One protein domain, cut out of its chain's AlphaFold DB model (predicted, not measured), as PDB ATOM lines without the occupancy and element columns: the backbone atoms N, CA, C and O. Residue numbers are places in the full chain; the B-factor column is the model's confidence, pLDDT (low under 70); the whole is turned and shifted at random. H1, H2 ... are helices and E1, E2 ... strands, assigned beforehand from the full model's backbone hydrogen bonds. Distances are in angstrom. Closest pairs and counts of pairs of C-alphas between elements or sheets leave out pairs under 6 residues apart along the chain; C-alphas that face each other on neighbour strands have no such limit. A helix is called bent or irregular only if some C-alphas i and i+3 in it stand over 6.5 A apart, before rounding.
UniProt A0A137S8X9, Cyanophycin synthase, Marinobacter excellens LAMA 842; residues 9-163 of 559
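What this domain is: This is residues 9 to 163 of the 559 residues of the protein "Cyanophycin synthase" of Marinobacter excellens LAMA 842 (UniProt A0A137S8X9). A small twisted sheet of four strands has two helices, H2 and H3, crossing each other over one of its faces, and the bent helix H4 packs on H3 away from the sheet. H1 lies beyond the sheet near H2 and H4a, and residues 54 to 71 make a long unnamed loop at the outside. The printed part has 155 residues, with four named helices and four named strands in the order E1 E2 H1 H2 E3 E4 H3 H4; the sheet order is E1 E2 E4 E3, antiparallel throughout, and the class is mixed. The whole is compact, with a radius of gyration of the C-alphas of 14.8 A and spans of 43 by 39 by 26 A.

Where its parts are: E1 is residues 14 to 16, beginning at C-alpha 14 (125.319, 186.253, 162.465), and E2 is residues 27 to 33, 19.3 A long. H1 is residues 44 to 53, 14.2 A, and H2 is residues 72 to 89, 25.8 A, from C-alpha 72 (128.330, 185.853, 140.349). E3 is residues 99 to 102, E4 residues 110 to 115, 15.7 A, and H3 residues 121 to 135, 20.6 A. H4, residues 141 to 159, was assigned as one helix by its hydrogen bonds but is bent, C-alphas 149 and 152 being 6.7 A apart; its arms are H4a, residues 141 to 149, and H4b, residues 152 to 159, ending at C-alpha 159 (109.510, 202.911, 156.688). H4b is irregular, with C-alphas 154 and 157 6.51 A apart.

How they stand to each other: The sheet is only just strongly twisted, with C-alphas up to 4.3 A off its best plane. In the hairpin E1 and E2, N 16 and O 27 are 2.8 A apart; between E2 and E4, N 30 and O 112 are 3.0 A apart; in the hairpin E3 and E4, N 111 and O 101 are 2.7 A apart. H2 and H3 are on the same face, making two layers, helices over one face of a sheet, at heights over the sheet of 9.1 A and 9.2 A. E2, H1 H2 and E3 form a split strand-helix-strand unit, two strands running the same way with E4 between them, with a right-handed crossover. H2, with residues 79 to 87 alone, touches H3 at a steep tilt of 52 degrees, opposite ways; the closest C-alphas, of His 83 and Leu 128, are 6.4 A apart. H3 touches H4b, the C-alphas of Leu 127 and Val 154 being closest at 5.8 A. Helix packing is mostly crossed, but only just: 1 of 3 touching pairs is at a shallow tilt. Every O i to N i+4 pair is within hydrogen-bond range in H1, H2, H3 and H4a, and 2 of 4 in H4b.

The domain as a whole: The C-alphas of Asp 21 and Thr 142 are the two farthest apart, 44.4 A. The printed part has no cut, and the link H1 to H2 is long, with 18 residues. The mean pLDDT of the printed part is 80.0, and 29 residues are under 70, among them 13 to 24.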
ATOM      1  N   MET A   9     120.184 180.802 149.382       90.19
ATOM      2  CA  MET A   9     120.492 181.655 150.525       90.19
ATOM      3  C   MET A   9     120.277 180.851 151.801       90.19
ATOM      4  O   MET A   9     119.153 180.473 152.134       90.19
ATOM      5  N   GLN A  10     121.360 180.638 152.541       87.31
ATOM      6  CA  GLN A  10     121.284 180.020 153.859       87.31
ATOM      7  C   GLN A  10     120.660 180.996 154.870       87.31
ATOM      8  O   GLN A  10     120.708 182.215 154.664       87.31
ATOM      9  N   PRO A  11     120.079 180.501 155.978       81.62
ATOM     10  CA  PRO A  11     119.649 181.362 157.074       81.62
ATOM     11  C   PRO A  11     120.764 182.334 157.503       81.62
ATOM     12  O   PRO A  11     121.946 181.995 157.384       81.62
ATOM     13  N   PRO A  12     120.415 183.540 157.988       74.69
ATOM     14  CA  PRO A  12     121.407 184.514 158.426       74.69
ATOM     15  C   PRO A  12     122.328 183.900 159.479       74.69
ATOM     16  O   PRO A  12     121.875 183.273 160.435       74.69
ATOM     17  N   VAL A  13     123.626 184.076 159.262       60.06
ATOM     18  CA  VAL A  13     124.688 183.383 159.997       60.06
ATOM     19  C   VAL A  13     124.973 184.101 161.308       60.06
ATOM     20  O   VAL A  13     125.213 183.468 162.333       60.06
ATOM     21  N   THR A  14     124.962 185.438 161.296       66.25
ATOM     22  CA  THR A  14     125.319 186.253 162.465       66.25
ATOM     23  C   THR A  14     124.780 187.678 162.317       66.25
ATOM     24  O   THR A  14     124.768 188.230 161.212       66.25
ATOM     25  N   ARG A  15     124.344 188.277 163.432       67.44
ATOM     26  CA  ARG A  15     124.098 189.723 163.539       67.44
ATOM     27  C   ARG A  15     125.393 190.416 163.944       67.44
ATOM     28  O   ARG A  15     126.078 189.952 164.847       67.44
ATOM     29  N   TYR A  16     125.695 191.524 163.289       65.19
ATOM     30  CA  TYR A  16     126.863 192.342 163.572       65.19
ATOM     31  C   TYR A  16     126.405 193.644 164.209       65.19
ATOM     32  O   TYR A  16     125.501 194.300 163.700       65.19
ATOM     33  N   TYR A  17     127.042 194.020 165.312       56.47
ATOM     34  CA  TYR A  17     126.692 195.222 166.070       56.47
ATOM     35  C   TYR A  17     127.444 196.482 165.590       56.47
ATOM     36  O   TYR A  17     127.250 197.558 166.144       56.47
ATOM     37  N   GLY A  18     128.254 196.373 164.526       52.69
ATOM     38  CA  GLY A  18     129.086 197.465 164.005       52.69
ATOM     39  C   GLY A  18     130.280 197.794 164.909       52.69
ATOM     40  O   GLY A  18     130.472 197.175 165.953       52.69
ATOM     41  N   GLY A  19     131.114 198.754 164.496       45.19
ATOM     42  CA  GLY A  19     132.257 199.221 165.298       45.19
ATOM     43  C   GLY A  19     133.511 198.342 165.220       45.19
ATOM     44  O   GLY A  19     134.334 198.385 166.132       45.19
ATOM     45  N   SER A  20     133.658 197.559 164.146       43.91
ATOM     46  CA  SER A  20     134.892 196.835 163.811       43.91
ATOM     47  C   SER A  20     135.597 197.500 162.622       43.91
ATOM     48  O   SER A  20     134.965 198.230 161.857       43.91
ATOM     49  N   ASP A  21     136.883 197.213 162.407       41.22
ATOM     50  CA  ASP A  21     137.637 197.745 161.257       41.22
ATOM     51  C   ASP A  21     137.045 197.311 159.897       41.22
ATOM     52  O   ASP A  21     137.233 197.979 158.877       41.22
ATOM     53  N   VAL A  22     136.255 196.227 159.886       44.94
ATOM     54  CA  VAL A  22     135.650 195.636 158.682       44.94
ATOM     55  C   VAL A  22     134.219 196.116 158.443       44.94
ATOM     56  O   VAL A  22     133.808 196.172 157.287       44.94
ATOM     57  N   THR A  23     133.451 196.487 159.471       57.09
ATOM     58  CA  THR A  23     132.077 197.009 159.331       57.09
ATOM     59  C   THR A  23     131.820 198.162 160.301       57.09
ATOM     60  O   THR A  23     131.968 198.042 161.521       57.09
ATOM     61  N   ARG A  24     131.431 199.312 159.745       67.81
ATOM     62  CA  ARG A  24     131.228 200.572 160.479       67.81
ATOM     63  C   ARG A  24     129.829 200.702 161.060       67.81
ATOM     64  O   ARG A  24     129.641 201.455 162.010       67.81
ATOM     65  N   GLN A  25     128.856 200.000 160.494       77.69
ATOM     66  CA  GLN A  25     127.477 199.986 160.976       77.69
ATOM     67  C   GLN A  25     127.060 198.588 161.442       77.69
ATOM     68  O   GLN A  25     127.734 197.610 161.121       77.69
ATOM     69  N   PRO A  26     125.984 198.472 162.238       77.81
ATOM     70  CA  PRO A  26     125.356 197.187 162.483       77.81
ATOM     71  C   PRO A  26     124.746 196.615 161.197       77.81
ATOM     72  O   PRO A  26     124.478 197.329 160.228       77.81
ATOM     73  N   GLY A  27     124.531 195.304 161.185       86.06
ATOM     74  CA  GLY A  27     124.065 194.583 160.010       86.06
ATOM     75  C   GLY A  27     123.858 193.099 160.259       86.06
ATOM     76  O   GLY A  27     123.891 192.607 161.389       86.06
ATOM     77  N   PHE A  28     123.678 192.354 159.179       85.50
ATOM     78  CA  PHE A  28     123.585 190.901 159.216       85.50
ATOM     79  C   PHE A  28     124.383 190.282 158.075       85.50
ATOM     80  O   PHE A  28     124.501 190.861 156.995       85.50
ATOM     81  N   CYS A  29     124.907 189.083 158.316       85.44
ATOM     82  CA  CYS A  29     125.560 188.292 157.283       85.44
ATOM     83  C   CYS A  29     124.690 187.116 156.855       85.44
ATOM     84  O   CYS A  29     124.093 186.423 157.685       85.44
ATOM     85  N   VAL A  30     124.672 186.856 155.555       88.44
ATOM     86  CA  VAL A  30     124.036 185.689 154.939       88.44
ATOM     87  C   VAL A  30     125.026 185.011 154.009       88.44
ATOM     88  O   VAL A  30     125.830 185.672 153.358       88.44
ATOM     89  N   ASN A  31     124.960 183.685 153.928       88.56
ATOM     90  CA  ASN A  31     125.671 182.962 152.884       88.56
ATOM     91  C   ASN A  31     124.768 182.849 151.654       88.56
ATOM     92  O   ASN A  31     123.687 182.259 151.733       88.56
ATOM     93  N   ILE A  32     125.225 183.395 150.529       91.19
ATOM     94  CA  ILE A  32     124.509 183.393 149.252       91.19
ATOM     95  C   ILE A  32     125.325 182.610 148.229       91.19
ATOM     96  O   ILE A  32     126.493 182.912 147.999       91.19
ATOM     97  N   ARG A  33     124.703 181.622 147.590       91.94
ATOM     98  CA  ARG A  33     125.216 180.997 146.372       91.94
ATOM     99  C   ARG A  33     124.602 181.733 145.180       91.94
ATOM    100  O   ARG A  33     123.402 181.561 144.946       91.94
ATOM    101  N   PRO A  34     125.378 182.565 144.470       89.06
ATOM    102  CA  PRO A  34     124.892 183.297 143.310       89.06
ATOM    103  C   PRO A  34     124.611 182.351 142.133       89.06
ATOM    104  O   PRO A  34     125.039 181.189 142.161       89.06
ATOM    105  N   PRO A  35     123.903 182.834 141.101       84.56
ATOM    106  CA  PRO A  35     123.604 182.032 139.932       84.56
ATOM    107  C   PRO A  35     124.822 181.691 139.088       84.56
ATOM    108  O   PRO A  35     125.866 182.346 139.141       84.56
ATOM    109  N   SER A  36     124.682 180.622 138.306       76.12
ATOM    110  CA  SER A  36     125.716 180.188 137.375       76.12
ATOM    111  C   SER A  36     125.901 181.204 136.238       76.12
ATOM    112  O   SER A  36     124.978 181.924 135.864       76.12
ATOM    113  N   ASN A  37     127.090 181.240 135.621       64.69
ATOM    114  CA  ASN A  37     127.427 182.181 134.534       64.69
ATOM    115  C   ASN A  37     126.490 182.127 133.304       64.69
ATOM    116  O   ASN A  37     126.601 182.977 132.427       64.69
ATOM    117  N   ALA A  38     125.612 181.125 133.207       57.50
ATOM    118  CA  ALA A  38     124.689 180.927 132.094       57.50
ATOM    119  C   ALA A  38     123.318 181.612 132.282       57.50
ATOM    120  O   ALA A  38     122.507 181.594 131.358       57.50
ATOM    121  N   SER A  39     123.033 182.188 133.453       62.78
ATOM    122  CA  SER A  39     121.788 182.928 133.689       62.78
ATOM    123  C   SER A  39     121.893 184.375 133.196       62.78
ATOM    124  O   SER A  39     122.919 185.012 133.425       62.78
ATOM    125  N   GLU A  40     120.826 184.914 132.600       64.25
ATOM    126  CA  GLU A  40     120.622 186.362 132.432       64.25
ATOM    127  C   GLU A  40     119.785 186.889 133.609       64.25
ATOM    128  O   GLU A  40     118.548 186.852 133.557       64.25
ATOM    129  N   PRO A  41     120.415 187.335 134.708       63.56
ATOM    130  CA  PRO A  41     119.673 187.892 135.821       63.56
ATOM    131  C   PRO A  41     119.137 189.286 135.451       63.56
ATOM    132  O   PRO A  41     119.866 190.132 134.938       63.56
ATOM    133  N   VAL A  42     117.869 189.540 135.799       72.94
ATOM    134  CA  VAL A  42     117.183 190.850 135.740       72.94
ATOM    135  C   VAL A  42     116.827 191.393 134.331       72.94
ATOM    136  O   VAL A  42     117.687 191.634 133.489       72.94
ATOM    137  N   SER A  43     115.543 191.704 134.070       74.81
ATOM    138  CA  SER A  43     115.138 192.399 132.827       74.81
ATOM    139  C   SER A  43     115.367 193.902 132.885       74.81
ATOM    140  O   SER A  43     115.161 194.555 133.907       74.81
ATOM    141  N   ARG A  44     115.619 194.487 131.706       74.88
ATOM    142  CA  ARG A  44     115.603 195.945 131.474       74.88
ATOM    143  C   ARG A  44     114.340 196.629 131.989       74.88
ATOM    144  O   ARG A  44     114.423 197.704 132.579       74.88
ATOM    145  N   ALA A  45     113.180 196.014 131.755       76.31
ATOM    146  CA  ALA A  45     111.897 196.559 132.186       76.31
ATOM    147  C   ALA A  45     111.838 196.694 133.714       76.31
ATOM    148  O   ALA A  45     111.416 197.731 134.220       76.31
ATOM    149  N   PHE A  46     112.330 195.688 134.443       78.88
ATOM    150  CA  PHE A  46     112.361 195.719 135.900       78.88
ATOM    151  C   PHE A  46     113.362 196.740 136.453       78.88
ATOM    152  O   PHE A  46     112.996 197.516 137.331       78.88
ATOM    153  N   VAL A  47     114.578 196.824 135.896       80.56
ATOM    154  CA  VAL A  47     115.560 197.852 136.301       80.56
ATOM    155  C   VAL A  47     114.989 199.258 136.111       80.56
ATOM    156  O   VAL A  47     115.017 200.065 137.036       80.56
ATOM    157  N   THR A  48     114.361 199.520 134.961       80.88
ATOM    158  CA  THR A  48     113.727 200.819 134.674       80.88
ATOM    159  C   THR A  48     112.614 201.143 135.679       80.88
ATOM    160  O   THR A  48     112.419 202.300 136.054       80.88
ATOM    161  N   LEU A  49     111.850 200.138 136.121       81.19
ATOM    162  CA  LEU A  49     110.815 200.317 137.142       81.19
ATOM    163  C   LEU A  49     111.416 200.625 138.514       81.19
ATOM    164  O   LEU A  49     110.917 201.528 139.183       81.19
ATOM    165  N   LEU A  50     112.484 199.932 138.911       84.38
ATOM    166  CA  LEU A  50     113.188 200.207 140.163       84.38
ATOM    167  C   LEU A  50     113.785 201.619 140.175       84.38
ATOM    168  O   LEU A  50     113.604 202.342 141.149       84.38
ATOM    169  N   GLU A  51     114.425 202.052 139.089       84.75
ATOM    170  CA  GLU A  51     114.983 203.407 138.966       84.75
ATOM    171  C   GLU A  51     113.912 204.495 139.094       84.75
ATOM    172  O   GLU A  51     114.139 205.521 139.736       84.75
ATOM    173  N   ARG A  52     112.726 204.260 138.516       81.75
ATOM    174  CA  ARG A  52     111.578 205.171 138.634       81.75
ATOM    175  C   ARG A  52     110.966 205.168 140.029       81.75
ATOM    176  O   ARG A  52     110.551 206.222 140.503       81.75
ATOM    177  N   ALA A  53     110.867 204.000 140.656       82.12
ATOM    178  CA  ALA A  53     110.264 203.845 141.976       82.12
ATOM    179  C   ALA A  53     111.173 204.381 143.093       82.12
ATOM    180  O   ALA A  53     110.682 204.930 144.076       82.12
ATOM    181  N   PHE A  54     112.488 204.246 142.923       85.19
ATOM    182  CA  PHE A  54     113.489 204.539 143.938       85.19
ATOM    183  C   PHE A  54     114.519 205.534 143.396       85.19
ATOM    184  O   PHE A  54     115.608 205.126 142.996       85.19
ATOM    185  N   PRO A  55     114.226 206.844 143.359       77.75
ATOM    186  CA  PRO A  55     115.209 207.860 142.987       77.75
ATOM    187  C   PRO A  55     116.458 207.820 143.887       77.75
ATOM    188  O   PRO A  55     116.432 207.280 144.994       77.75
ATOM    189  N   GLU A  56     117.561 208.385 143.393       71.44
ATOM    190  CA  GLU A  56     118.837 208.449 144.122       71.44
ATOM    191  C   GLU A  56     118.691 209.140 145.494       71.44
ATOM    192  O   GLU A  56     117.985 210.151 145.608       71.44
ATOM    193  N   PRO A  57     119.376 208.650 146.545       68.56
ATOM    194  CA  PRO A  57     119.397 209.320 147.837       68.56
ATOM    195  C   PRO A  57     120.188 210.637 147.768       68.56
ATOM    196  O   PRO A  57     121.193 210.752 147.072       68.56
ATOM    197  N   GLY A  58     119.784 211.633 148.566       62.75
ATOM    198  CA  GLY A  58     120.408 212.966 148.558       62.75
ATOM    199  C   GLY A  58     121.856 213.038 149.081       62.75
ATOM    200  O   GLY A  58     122.481 214.089 148.973       62.75
ATOM    201  N   PHE A  59     122.384 211.968 149.687       64.88
ATOM    202  CA  PHE A  59     123.783 211.836 150.128       64.88
ATOM    203  C   PHE A  59     124.141 210.355 150.366       64.88
ATOM    204  O   PHE A  59     123.239 209.522 150.482       64.88
ATOM    205  N   GLY A  60     125.437 210.022 150.463       61.78
ATOM    206  CA  GLY A  60     125.911 208.640 150.668       61.78
ATOM    207  C   GLY A  60     125.701 207.732 149.448       61.78
ATOM    208  O   GLY A  60     125.220 206.610 149.590       61.78
ATOM    209  N   ARG A  61     125.975 208.245 148.242       70.25
ATOM    210  CA  ARG A  61     125.808 207.517 146.975       70.25
ATOM    211  C   ARG A  61     126.788 206.344 146.892       70.25
ATOM    212  O   ARG A  61     127.977 206.522 147.150       70.25
ATOM    213  N   LEU A  62     126.292 205.184 146.468       74.75
ATOM    214  CA  LEU A  62     127.135 204.064 146.052       74.75
ATOM    215  C   LEU A  62     127.392 204.137 144.540       74.75
ATOM    216  O   LEU A  62     126.520 204.618 143.813       74.75
ATOM    217  N   PRO A  63     128.554 203.670 144.049       76.50
ATOM    218  CA  PRO A  63     128.756 203.459 142.622       76.50
ATOM    219  C   PRO A  63     127.626 202.600 142.045       76.50
ATOM    220  O   PRO A  63     127.273 201.572 142.623       76.50
ATOM    221  N   GLU A  64     127.048 203.039 140.928       80.94
ATOM    222  CA  GLU A  64     126.009 202.273 140.241       80.94
ATOM    223  C   GLU A  64     126.612 200.981 139.670       80.94
ATOM    224  O   GLU A  64     127.627 201.044 138.968       80.94
ATOM    225  N   PRO A  65     126.015 199.811 139.955       81.00
ATOM    226  CA  PRO A  65     126.442 198.549 139.373       81.00
ATOM    227  C   PRO A  65     126.037 198.493 137.897       81.00
ATOM    228  O   PRO A  65     125.239 199.299 137.410       81.00
ATOM    229  N   SER A  66     126.520 197.477 137.182       76.75
ATOM    230  CA  SER A  66     125.982 197.172 135.854       76.75
ATOM    231  C   SER A  66     124.462 196.973 135.925       76.75
ATOM    232  O   SER A  66     123.967 196.169 136.716       76.75
ATOM    233  N   ALA A  67     123.718 197.645 135.040       72.31
ATOM    234  CA  ALA A  67     122.279 197.417 134.867       72.31
ATOM    235  C   ALA A  67     121.964 195.972 134.429       72.31
ATOM    236  O   ALA A  67     120.844 195.493 134.603       72.31
ATOM    237  N   HIS A  68     122.962 195.286 133.865       74.69
ATOM    238  CA  HIS A  68     122.911 193.891 133.444       74.69
ATOM    239  C   HIS A  68     124.078 193.142 134.079       74.69
ATOM    240  O   HIS A  68     125.158 193.070 133.479       74.69
ATOM    241  N   PRO A  69     123.913 192.659 135.319       77.88
ATOM    242  CA  PRO A  69     124.953 191.871 135.951       77.88
ATOM    243  C   PRO A  69     125.145 190.561 135.179       77.88
ATOM    244  O   PRO A  69     124.185 189.859 134.876       77.88
ATOM    245  N   VAL A  70     126.391 190.244 134.835       75.00
ATOM    246  CA  VAL A  70     126.775 188.981 134.199       75.00
ATOM    247  C   VAL A  70     127.747 188.270 135.129       75.00
ATOM    248  O   VAL A  70     128.842 188.763 135.408       75.00
ATOM    249  N   GLY A  71     127.332 187.101 135.604       78.44
ATOM    250  CA  GLY A  71     128.107 186.277 136.523       78.44
ATOM    251  C   GLY A  71     127.945 186.640 138.011       78.44
ATOM    252  O   GLY A  71     127.329 187.649 138.359       78.44
ATOM    253  N   PRO A  72     128.494 185.793 138.900       82.56
ATOM    254  CA  PRO A  72     128.330 185.853 140.349       82.56
ATOM    255  C   PRO A  72     128.576 187.208 141.016       82.56
ATOM    256  O   PRO A  72     127.732 187.681 141.771       82.56
ATOM    257  N   GLU A  73     129.731 187.819 140.755       83.88
ATOM    258  CA  GLU A  73     130.197 189.002 141.490       83.88
ATOM    259  C   GLU A  73     129.354 190.233 141.157       83.88
ATOM    260  O   GLU A  73     128.804 190.870 142.053       83.88
ATOM    261  N   THR A  74     129.147 190.505 139.868       85.56
ATOM    262  CA  THR A  74     128.334 191.649 139.428       85.56
ATOM    263  C   THR A  74     126.869 191.512 139.853       85.56
ATOM    264  O   THR A  74     126.205 192.512 140.127       85.56
ATOM    265  N   TRP A  75     126.344 190.285 139.971       87.81
ATOM    266  CA  TRP A  75     124.998 190.053 140.498       87.81
ATOM    267  C   TRP A  75     124.898 190.341 141.999       87.81
ATOM    268  O   TRP A  75     123.915 190.934 142.444       87.81
ATOM    269  N   LEU A  76     125.922 189.984 142.777       89.12
ATOM    270  CA  LEU A  76     126.001 190.343 144.195       89.12
ATOM    271  C   LEU A  76     126.145 191.859 144.391       89.12
ATOM    272  O   LEU A  76     125.506 192.411 145.288       89.12
ATOM    273  N   GLU A  77     126.908 192.542 143.536       88.69
ATOM    274  CA  GLU A  77     126.987 194.009 143.514       88.69
ATOM    275  C   GLU A  77     125.621 194.641 143.220       88.69
ATOM    276  O   GLU A  77     125.191 195.546 143.936       88.69
ATOM    277  N   TRP A  78     124.902 194.129 142.213       89.88
ATOM    278  CA  TRP A  78     123.546 194.570 141.886       89.88
ATOM    279  C   TRP A  78     122.590 194.382 143.071       89.88
ATOM    280  O   TRP A  78     121.841 195.296 143.427       89.88
ATOM    281  N   LEU A  79     122.645 193.216 143.718       91.75
ATOM    282  CA  LEU A  79     121.813 192.882 144.870       91.75
ATOM    283  C   LEU A  79     122.094 193.815 146.054       91.75
ATOM    284  O   LEU A  79     121.161 194.350 146.655       91.75
ATOM    285  N   GLY A  80     123.376 194.038 146.358       92.00
ATOM    286  CA  GLY A  80     123.819 194.960 147.399       92.00
ATOM    287  C   GLY A  80     123.386 196.399 147.122       92.00
ATOM    288  O   GLY A  80     122.822 197.056 147.997       92.00
ATOM    289  N   TYR A  81     123.578 196.873 145.894       91.25
ATOM    290  CA  TYR A  81     123.190 198.220 145.487       91.25
ATOM    291  C   TYR A  81     121.698 198.488 145.693       91.25
ATOM    292  O   TYR A  81     121.328 199.466 146.347       91.25
ATOM    293  N   TRP A  82     120.831 197.619 145.161       91.12
ATOM    294  CA  TRP A  82     119.384 197.820 145.259       91.12
ATOM    295  C   TRP A  82     118.863 197.623 146.673       91.12
ATOM    296  O   TRP A  82     117.982 198.369 147.093       91.12
ATOM    297  N   HIS A  83     119.434 196.688 147.435       93.62
ATOM    298  CA  HIS A  83     119.126 196.555 148.856       93.62
ATOM    299  C   HIS A  83     119.419 197.861 149.601       93.62
ATOM    300  O   HIS A  83     118.511 198.447 150.190       93.62
ATOM    301  N   HIS A  84     120.644 198.377 149.476       91.50
ATOM    302  CA  HIS A  84     121.054 199.631 150.100       91.50
ATOM    303  C   HIS A  84     120.165 200.805 149.662       91.50
ATOM    304  O   HIS A  84     119.666 201.561 150.497       91.50
ATOM    305  N   ARG A  85     119.917 200.947 148.354       89.50
ATOM    306  CA  ARG A  85     119.113 202.035 147.782       89.50
ATOM    307  C   ARG A  85     117.668 202.017 148.277       89.50
ATOM    308  O   ARG A  85     117.133 203.072 148.611       89.50
ATOM    309  N   ILE A  86     117.044 200.844 148.369       91.19
ATOM    310  CA  ILE A  86     115.655 200.710 148.826       91.19
ATOM    311  C   ILE A  86     115.544 200.956 150.336       91.19
ATOM    312  O   ILE A  86     114.668 201.709 150.766       91.19
ATOM    313  N   VAL A  87     116.460 200.407 151.145       91.19
ATOM    314  CA  VAL A  87     116.539 200.692 152.593       91.19
ATOM    315  C   VAL A  87     116.683 202.195 152.838       91.19
ATOM    316  O   VAL A  87     116.023 202.765 153.707       91.19
ATOM    317  N   ARG A  88     117.499 202.863 152.020       88.19
ATOM    318  CA  ARG A  88     117.692 204.312 152.069       88.19
ATOM    319  C   ARG A  88     116.467 205.106 151.676       88.19
ATOM    320  O   ARG A  88     116.142 206.092 152.331       88.19
ATOM    321  N   PHE A  89     115.788 204.672 150.623       87.00
ATOM    322  CA  PHE A  89     114.539 205.279 150.196       87.00
ATOM    323  C   PHE A  89     113.450 205.160 151.270       87.00
ATOM    324  O   PHE A  89     112.662 206.084 151.441       87.00
ATOM    325  N   ALA A  90     113.456 204.078 152.057       88.00
ATOM    326  CA  ALA A  90     112.590 203.933 153.227       88.00
ATOM    327  C   ALA A  90     112.920 204.916 154.373       88.00
ATOM    328  O   ALA A  90     112.204 204.939 155.366       88.00
ATOM    329  N   GLY A  91     113.978 205.728 154.256       85.38
ATOM    330  CA  GLY A  91     114.381 206.730 155.248       85.38
ATOM    331  C   GLY A  91     115.374 206.222 156.296       85.38
ATOM    332  O   GLY A  91     115.719 206.964 157.217       85.38
ATOM    333  N   LEU A  92     115.861 204.982 156.170       89.19
ATOM    334  CA  LEU A  92     116.754 204.385 157.160       89.19
ATOM    335  C   LEU A  92     118.202 204.901 157.012       89.19
ATOM    336  O   LEU A  92     118.725 204.987 155.894       89.19
ATOM    337  N   PRO A  93     118.891 205.214 158.128       88.38
ATOM    338  CA  PRO A  93     120.239 205.785 158.133       88.38
ATOM    339  C   PRO A  93     121.322 204.708 157.931       88.38
ATOM    340  O   PRO A  93     122.196 204.497 158.769       88.38
ATOM    341  N   VAL A  94     121.260 204.021 156.792       89.56
ATOM    342  CA  VAL A  94     122.299 203.099 156.317       89.56
ATOM    343  C   VAL A  94     123.212 203.854 155.347       89.56
ATOM    344  O   VAL A  94     122.735 204.507 154.429       89.56
ATOM    345  N   PHE A  95     124.513 203.865 155.594       87.81
ATOM    346  CA  PHE A  95     125.499 204.629 154.819       87.81
ATOM    347  C   PHE A  95     126.646 203.748 154.318       87.81
ATOM    348  O   PHE A  95     127.307 204.089 153.341       87.81
ATOM    349  N   GLU A  96     126.911 202.635 155.003       84.81
ATOM    350  CA  GLU A  96     127.896 201.660 154.565       84.81
ATOM    351  C   GLU A  96     127.376 200.853 153.366       84.81
ATOM    352  O   GLU A  96     126.192 200.530 153.277       84.81
ATOM    353  N   ALA A  97     128.276 200.502 152.448       85.88
ATOM    354  CA  ALA A  97     127.963 199.591 151.357       85.88
ATOM    355  C   ALA A  97     127.896 198.135 151.861       85.88
ATOM    356  O   ALA A  97     128.714 197.750 152.707       85.88
ATOM    357  N   PRO A  98     127.004 197.296 151.310       88.62
ATOM    358  CA  PRO A  98     127.105 195.849 151.466       88.62
ATOM    359  C   PRO A  98     128.462 195.324 150.987       88.62
ATOM    360  O   PRO A  98     129.065 195.880 150.069       88.62
ATOM    361  N   LYS A  99     128.944 194.246 151.609       84.88
ATOM    362  CA  LYS A  99     130.243 193.631 151.290       84.88
ATOM    363  C   LYS A  99     130.051 192.150 151.035       84.88
ATOM    364  O   LYS A  99     129.386 191.486 151.822       84.88
ATOM    365  N   ALA A 100     130.645 191.632 149.971       83.81
ATOM    366  CA  ALA A 100     130.623 190.213 149.648       83.81
ATOM    367  C   ALA A 100     132.049 189.669 149.642       83.81
ATOM    368  O   ALA A 100     132.941 190.266 149.045       83.81
ATOM    369  N   LEU A 101     132.254 188.536 150.305       81.31
ATOM    370  CA  LEU A 101     133.512 187.797 150.293       81.31
ATOM    371  C   LEU A 101     133.215 186.324 150.013       81.31
ATOM    372  O   LEU A 101     132.164 185.842 150.441       81.31
ATOM    373  N   PRO A 102     134.099 185.583 149.329       79.00
ATOM    374  CA  PRO A 102     133.969 184.134 149.230       79.00
ATOM    375  C   PRO A 102     133.806 183.510 150.620       79.00
ATOM    376  O   PRO A 102     134.508 183.878 151.562       79.00
ATOM    377  N   SER A 103     132.852 182.593 150.764       77.69
ATOM    378  CA  SER A 103     132.592 181.929 152.037       77.69
ATOM    379  C   SER A 103     133.774 181.014 152.379       77.69
ATOM    380  O   SER A 103     134.129 180.168 151.552       77.69
ATOM    381  N   PRO A 104     134.388 181.146 153.570       68.19
ATOM    382  CA  PRO A 104     135.547 180.333 153.942       68.19
ATOM    383  C   PRO A 104     135.179 178.854 154.124       68.19
ATOM    384  O   PRO A 104     135.989 177.977 153.835       68.19
ATOM    385  N   ASP A 105     133.941 178.583 154.549       76.62
ATOM    386  CA  ASP A 105     133.488 177.246 154.950       76.62
ATOM    387  C   ASP A 105     132.624 176.551 153.886       76.62
ATOM    388  O   ASP A 105     132.378 175.346 153.969       76.62
ATOM    389  N   MET A 106     132.132 177.291 152.883       79.25
ATOM    390  CA  MET A 106     131.190 176.774 151.888       79.25
ATOM    391  C   MET A 106     131.628 177.090 150.451       79.25
ATOM    392  O   MET A 106     131.452 178.215 149.976       79.25
ATOM    393  N   PRO A 107     132.123 176.087 149.702       85.12
ATOM    394  CA  PRO A 107     132.480 176.259 148.299       85.12
ATOM    395  C   PRO A 107     131.313 176.805 147.466       85.12
ATOM    396  O   PRO A 107     130.188 176.310 147.557       85.12
ATOM    397  N   ASN A 108     131.599 177.786 146.605       86.31
ATOM    398  CA  ASN A 108     130.641 178.493 145.738       86.31
ATOM    399  C   ASN A 108     129.628 179.402 146.456       86.31
ATOM    400  O   ASN A 108     128.763 179.976 145.795       86.31
ATOM    401  N   TYR A 109     129.719 179.550 147.777       89.19
ATOM    402  CA  TYR A 109     128.966 180.565 148.509       89.19
ATOM    403  C   TYR A 109     129.817 181.808 148.727       89.19
ATOM    404  O   TYR A 109     131.042 181.743 148.801       89.19
ATOM    405  N   TYR A 110     129.136 182.931 148.897       87.62
ATOM    406  CA  TYR A 110     129.693 184.188 149.358       87.62
ATOM    407  C   TYR A 110     129.072 184.518 150.708       87.62
ATOM    408  O   TYR A 110     127.851 184.454 150.863       87.62
ATOM    409  N   LEU A 111     129.906 184.879 151.676       84.81
ATOM    410  CA  LEU A 111     129.464 185.546 152.885       84.81
ATOM    411  C   LEU A 111     129.202 187.011 152.534       84.81
ATOM    412  O   LEU A 111     130.127 187.759 152.213       84.81
ATOM    413  N   VAL A 112     127.935 187.407 152.569       87.31
ATOM    414  CA  VAL A 112     127.506 188.756 152.210       87.31
ATOM    415  C   VAL A 112     126.991 189.468 153.447       87.31
ATOM    416  O   VAL A 112     126.034 189.028 154.085       87.31
ATOM    417  N   TYR A 113     127.650 190.569 153.775       88.00
ATOM    418  CA  TYR A 113     127.277 191.501 154.822       88.00
ATOM    419  C   TYR A 113     126.342 192.571 154.260       88.00
ATOM    420  O   TYR A 113     126.695 193.277 153.312       88.00
ATOM    421  N   PHE A 114     125.179 192.720 154.888       90.75
ATOM    422  CA  PHE A 114     124.225 193.785 154.617       90.75
ATOM    423  C   PHE A 114     124.114 194.694 155.845       90.75
ATOM    424  O   PHE A 114     123.675 194.229 156.902       90.75
ATOM    425  N   PRO A 115     124.482 195.981 155.731       88.69
ATOM    426  CA  PRO A 115     124.293 196.932 156.809       88.69
ATOM    427  C   PRO A 115     122.801 197.207 157.006       88.69
ATOM    428  O   PRO A 115     122.008 197.252 156.060       88.69
ATOM    429  N   SER A 116     122.403 197.378 158.259       87.88
ATOM    430  CA  SER A 116     121.019 197.629 158.637       87.88
ATOM    431  C   SER A 116     120.951 198.621 159.779       87.88
ATOM    432  O   SER A 116     121.823 198.666 160.641       87.88
ATOM    433  N   TYR A 117     119.866 199.384 159.822       86.56
ATOM    434  CA  TYR A 117     119.552 200.150 161.015       86.56
ATOM    435  C   TYR A 117     119.128 199.198 162.139       86.56
ATOM    436  O   TYR A 117     118.457 198.194 161.878       86.56
ATOM    437  N   GLU A 118     119.542 199.483 163.369       78.12
ATOM    438  CA  GLU A 118     119.307 198.598 164.509       78.12
ATOM    439  C   GLU A 118     117.815 198.280 164.676       78.12
ATOM    440  O   GLU A 118     116.961 199.166 164.613       78.12
ATOM    441  N   GLY A 119     117.497 196.995 164.845       80.50
ATOM    442  CA  GLY A 119     116.122 196.504 164.966       80.50
ATOM    443  C   GLY A 119     115.389 196.318 163.633       80.50
ATOM    444  O   GLY A 119     114.266 195.810 163.622       80.50
ATOM    445  N   THR A 120     116.005 196.670 162.499       88.50
ATOM    446  CA  THR A 120     115.417 196.496 161.157       88.50
ATOM    447  C   THR A 120     115.940 195.271 160.411       88.50
ATOM    448  O   THR A 120     115.570 195.054 159.258       88.50
ATOM    449  N   GLU A 121     116.758 194.425 161.045       87.62
ATOM    450  CA  GLU A 121     117.454 193.308 160.388       87.62
ATOM    451  C   GLU A 121     116.461 192.355 159.703       87.62
ATOM    452  O   GLU A 121     116.673 191.929 158.573       87.62
ATOM    453  N   ASN A 122     115.330 192.059 160.353       89.25
ATOM    454  CA  ASN A 122     114.309 191.155 159.813       89.25
ATOM    455  C   ASN A 122     113.541 191.756 158.624       89.25
ATOM    456  O   ASN A 122     113.232 191.046 157.661       89.25
ATOM    457  N   ALA A 123     113.238 193.056 158.676       91.81
ATOM    458  CA  ALA A 123     112.601 193.774 157.572       91.81
ATOM    459  C   ALA A 123     113.568 193.876 156.381       91.81
ATOM    460  O   ALA A 123     113.211 193.580 155.243       91.81
ATOM    461  N   SER A 124     114.833 194.173 156.672       92.69
ATOM    462  CA  SER A 124     115.925 194.248 155.705       92.69
ATOM    463  C   SER A 124     116.229 192.888 155.056       92.69
ATOM    464  O   SER A 124     116.437 192.804 153.847       92.69
ATOM    465  N   LEU A 125     116.145 191.788 155.814       91.94
ATOM    466  CA  LEU A 125     116.225 190.423 155.285       91.94
ATOM    467  C   LEU A 125     115.008 190.062 154.417       91.94
ATOM    468  O   LEU A 125     115.144 189.337 153.432       91.94
ATOM    469  N   SER A 126     113.816 190.553 154.762       91.94
ATOM    470  CA  SER A 126     112.613 190.369 153.936       91.94
ATOM    471  C   SER A 126     112.754 191.076 152.587       91.94
ATOM    472  O   SER A 126     112.440 190.484 151.555       91.94
ATOM    473  N   LEU A 127     113.319 192.287 152.583       93.81
ATOM    474  CA  LEU A 127     113.696 192.991 151.359       93.81
ATOM    475  C   LEU A 127     114.733 192.216 150.543       93.81
ATOM    476  O   LEU A 127     114.573 192.077 149.333       93.81
ATOM    477  N   LEU A 128     115.764 191.671 151.189       93.44
ATOM    478  CA  LEU A 128     116.764 190.860 150.502       93.44
ATOM    479  C   LEU A 128     116.130 189.638 149.816       93.44
ATOM    480  O   LEU A 128     116.388 189.386 148.643       93.44
ATOM    481  N   LYS A 129     115.246 188.910 150.511       90.06
ATOM    482  CA  LYS A 129     114.500 187.772 149.940       90.06
ATOM    483  C   LYS A 129     113.631 188.182 148.755       90.06
ATOM    484  O   LYS A 129     113.547 187.443 147.773       90.06
ATOM    485  N   TRP A 130     112.994 189.348 148.841       89.69
ATOM    486  CA  TRP A 130     112.244 189.914 147.726       89.69
ATOM    487  C   TRP A 130     113.169 190.188 146.531       89.69
ATOM    488  O   TRP A 130     112.907 189.660 145.456       89.69
ATOM    489  N   LEU A 131     114.302 190.879 146.729       90.12
ATOM    490  CA  LEU A 131     115.292 191.158 145.677       90.12
ATOM    491  C   LEU A 131     115.855 189.884 145.020       90.12
ATOM    492  O   LEU A 131     115.963 189.805 143.796       90.12
ATOM    493  N   LEU A 132     116.159 188.859 145.816       87.62
ATOM    494  CA  LEU A 132     116.597 187.548 145.326       87.62
ATOM    495  C   LEU A 132     115.534 186.890 144.432       87.62
ATOM    496  O   LEU A 132     115.846 186.362 143.368       87.62
ATOM    497  N   THR A 133     114.267 186.968 144.839       81.81
ATOM    498  CA  THR A 133     113.146 186.394 144.084       81.81
ATOM    499  C   THR A 133     112.935 187.121 142.755       81.81
ATOM    500  O   THR A 133     112.815 186.479 141.715       81.81
ATOM    501  N   VAL A 134     112.919 188.456 142.770       80.56
ATOM    502  CA  VAL A 134     112.624 189.272 141.577       80.56
ATOM    503  C   VAL A 134     113.787 189.337 140.595       80.56
ATOM    504  O   VAL A 134     113.557 189.381 139.391       80.56
ATOM    505  N   SER A 135     115.035 189.289 141.077       80.81
ATOM    506  CA  SER A 135     116.216 189.325 140.204       80.81
ATOM    507  C   SER A 135     116.312 188.112 139.274       80.81
ATOM    508  O   SER A 135     116.930 188.192 138.212       80.81
ATOM    509  N   MET A 136     115.660 187.010 139.654       74.56
ATOM    510  CA  MET A 136     115.676 185.726 138.951       74.56
ATOM    511  C   MET A 136     114.282 185.305 138.466       74.56
ATOM    512  O   MET A 136     114.102 184.186 137.983       74.56
ATOM    513  N   ALA A 137     113.286 186.188 138.590       68.75
ATOM    514  CA  ALA A 137     111.954 185.941 138.066       68.75
ATOM    515  C   ALA A 137     111.996 185.877 136.525       68.75
ATOM    516  O   ALA A 137     112.666 186.700 135.894       68.75
ATOM    517  N   PRO A 138     111.272 184.933 135.893       63.62
ATOM    518  CA  PRO A 138     111.102 184.910 134.444       63.62
ATOM    519  C   PRO A 138     110.654 186.277 133.918       63.62
ATOM    520  O   PRO A 138     109.745 186.885 134.488       63.62
ATOM    521  N   GLN A 139     111.261 186.732 132.815       65.06
ATOM    522  CA  GLN A 139     111.082 188.073 132.239       65.06
ATOM    523  C   GLN A 139     109.707 188.256 131.568       65.06
ATOM    524  O   GLN A 139     109.596 188.468 130.362       65.06
ATOM    525  N   THR A 140     108.641 188.141 132.357       65.44
ATOM    526  CA  THR A 140     107.252 188.329 131.936       65.44
ATOM    527  C   THR A 140     106.633 189.501 132.684       65.44
ATOM    528  O   THR A 140     106.830 189.669 133.888       65.44
ATOM    529  N   ASP A 141     105.825 190.282 131.974       65.44
ATOM    530  CA  ASP A 141     105.131 191.450 132.518       65.44
ATOM    531  C   ASP A 141     104.267 191.141 133.751       65.44
ATOM    532  O   ASP A 141     104.106 192.000 134.616       65.44
ATOM    533  N   THR A 142     103.684 189.944 133.837       70.44
ATOM    534  CA  THR A 142     102.782 189.555 134.932       70.44
ATOM    535  C   THR A 142     103.528 189.405 136.255       70.44
ATOM    536  O   THR A 142     103.126 189.998 137.253       70.44
ATOM    537  N   LEU A 143     104.662 188.697 136.255       67.75
ATOM    538  CA  LEU A 143     105.470 188.483 137.462       67.75
ATOM    539  C   LEU A 143     106.120 189.778 137.955       67.75
ATOM    540  O   LEU A 143     106.204 190.006 139.158       67.75
ATOM    541  N   VAL A 144     106.524 190.663 137.038       69.44
ATOM    542  CA  VAL A 144     107.019 192.002 137.392       69.44
ATOM    543  C   VAL A 144     105.925 192.824 138.085       69.44
ATOM    544  O   VAL A 144     106.196 193.480 139.089       69.44
ATOM    545  N   ARG A 145     104.675 192.769 137.608       71.50
ATOM    546  CA  ARG A 145     103.545 193.469 138.248       71.50
ATOM    547  C   ARG A 145     103.215 192.900 139.630       71.50
ATOM    548  O   ARG A 145     102.980 193.679 140.547       71.50
ATOM    549  N   GLU A 146     103.233 191.579 139.791       75.50
ATOM    550  CA  GLU A 146     103.023 190.909 141.086       75.50
ATOM    551  C   GLU A 146     104.149 191.212 142.089       75.50
ATOM    552  O   GLU A 146     103.904 191.494 143.262       75.50
ATOM    553  N   ALA A 147     105.400 191.234 141.628       74.00
ATOM    554  CA  ALA A 147     106.533 191.651 142.443       74.00
ATOM    555  C   ALA A 147     106.350 193.084 142.963       74.00
ATOM    556  O   ALA A 147     106.506 193.331 144.161       74.00
ATOM    557  N   MET A 148     105.955 194.007 142.083       76.56
ATOM    558  CA  MET A 148     105.709 195.402 142.448       76.56
ATOM    559  C   MET A 148     104.481 195.579 143.351       76.56
ATOM    560  O   MET A 148     104.493 196.475 144.189       76.56
ATOM    561  N   SER A 149     103.449 194.730 143.255       78.44
ATOM    562  CA  SER A 149     102.300 194.798 144.175       78.44
ATOM    563  C   SER A 149     102.647 194.325 145.590       78.44
ATOM    564  O   SER A 149     102.112 194.853 146.562       78.44
ATOM    565  N   SER A 150     103.584 193.382 145.734       80.88
ATOM    566  CA  SER A 150     104.076 192.934 147.049       80.88
ATOM    567  C   SER A 150     105.043 193.918 147.726       80.88
ATOM    568  O   SER A 150     105.286 193.821 148.932       80.88
ATOM    569  N   LEU A 151     105.576 194.885 146.972       82.38
ATOM    570  CA  LEU A 151     106.610 195.810 147.429       82.38
ATOM    571  C   LEU A 151     106.163 196.661 148.622       82.38
ATOM    572  O   LEU A 151     106.951 196.886 149.535       82.38
ATOM    573  N   GLU A 152     104.897 197.076 148.677       84.88
ATOM    574  CA  GLU A 152     104.362 197.842 149.811       84.88
ATOM    575  C   GLU A 152     104.477 197.066 151.135       84.88
ATOM    576  O   GLU A 152     104.834 197.634 152.168       84.88
ATOM    577  N   THR A 153     104.268 195.745 151.096       87.62
ATOM    578  CA  THR A 153     104.370 194.873 152.280       87.62
ATOM    579  C   THR A 153     105.815 194.739 152.765       87.62
ATOM    580  O   THR A 153     106.055 194.579 153.959       87.62
ATOM    581  N   VAL A 154     106.785 194.836 151.851       87.94
ATOM    582  CA  VAL A 154     108.222 194.829 152.163       87.94
ATOM    583  C   VAL A 154     108.686 196.199 152.668       87.94
ATOM    584  O   VAL A 154     109.501 196.278 153.585       87.94
ATOM    585  N   MET A 155     108.157 197.279 152.090       89.75
ATOM    586  CA  MET A 155     108.559 198.653 152.389       89.75
ATOM    587  C   MET A 155     108.007 199.168 153.712       89.75
ATOM    588  O   MET A 155     108.726 199.850 154.439       89.75
ATOM    589  N   LYS A 156     106.749 198.854 154.040       90.69
ATOM    590  CA  LYS A 156     106.077 199.392 155.229       90.69
ATOM    591  C   LYS A 156     106.859 199.123 156.529       90.69
ATOM    592  O   LYS A 156     107.139 200.092 157.226       90.69
ATOM    593  N   PRO A 157     107.327 197.891 156.826       91.50
ATOM    594  CA  PRO A 157     108.116 197.639 158.034       91.50
ATOM    595  C   PRO A 157     109.446 198.403 158.087       91.50
ATOM    596  O   PRO A 157     109.919 198.711 159.173       91.50
ATOM    597  N   LEU A 158     110.064 198.703 156.937       90.81
ATOM    598  CA  LEU A 158     111.284 199.515 156.886       90.81
ATOM    599  C   LEU A 158     110.972 200.987 157.177       90.81
ATOM    600  O   LEU A 158     111.655 201.612 157.985       90.81
ATOM    601  N   ALA A 159     109.931 201.523 156.536       88.12
ATOM    602  CA  ALA A 159     109.510 202.911 156.688       88.12
ATOM    603  C   ALA A 159     109.009 203.218 158.109       88.12
ATOM    604  O   ALA A 159     109.329 204.272 158.653       88.12
ATOM    605  N   ASP A 160     108.296 202.281 158.740       88.38
ATOM    606  CA  ASP A 160     107.798 202.420 160.116       88.38
ATOM    607  C   ASP A 160     108.943 202.516 161.151       88.38
ATOM    608  O   ASP A 160     108.752 203.052 162.244       88.38
ATOM    609  N   CYS A 161     110.144 202.032 160.813       86.50
ATOM    610  CA  CYS A 161     111.340 202.128 161.655       86.50
ATOM    611  C   CYS A 161     112.212 203.360 161.362       86.50
ATOM    612  O   CYS A 161     113.209 203.579 162.060       86.50
ATOM    613  N   ALA A 162     111.890 204.146 160.333       85.25
ATOM    614  CA  ALA A 162     112.694 205.295 159.950       85.25
ATOM    615  C   ALA A 162     112.666 206.392 161.031       85.25
ATOM    616  O   ALA A 162     111.616 206.659 161.623       85.25
ATOM    617  N   PRO A 163     113.800 207.069 161.295       83.56
ATOM    618  CA  PRO A 163     113.809 208.228 162.173       83.56
ATOM    619  C   PRO A 163     112.853 209.312 161.661       83.56
ATOM    620  O   PRO A 163     112.907 209.708 160.499       83.56
TER     621      PRO A 163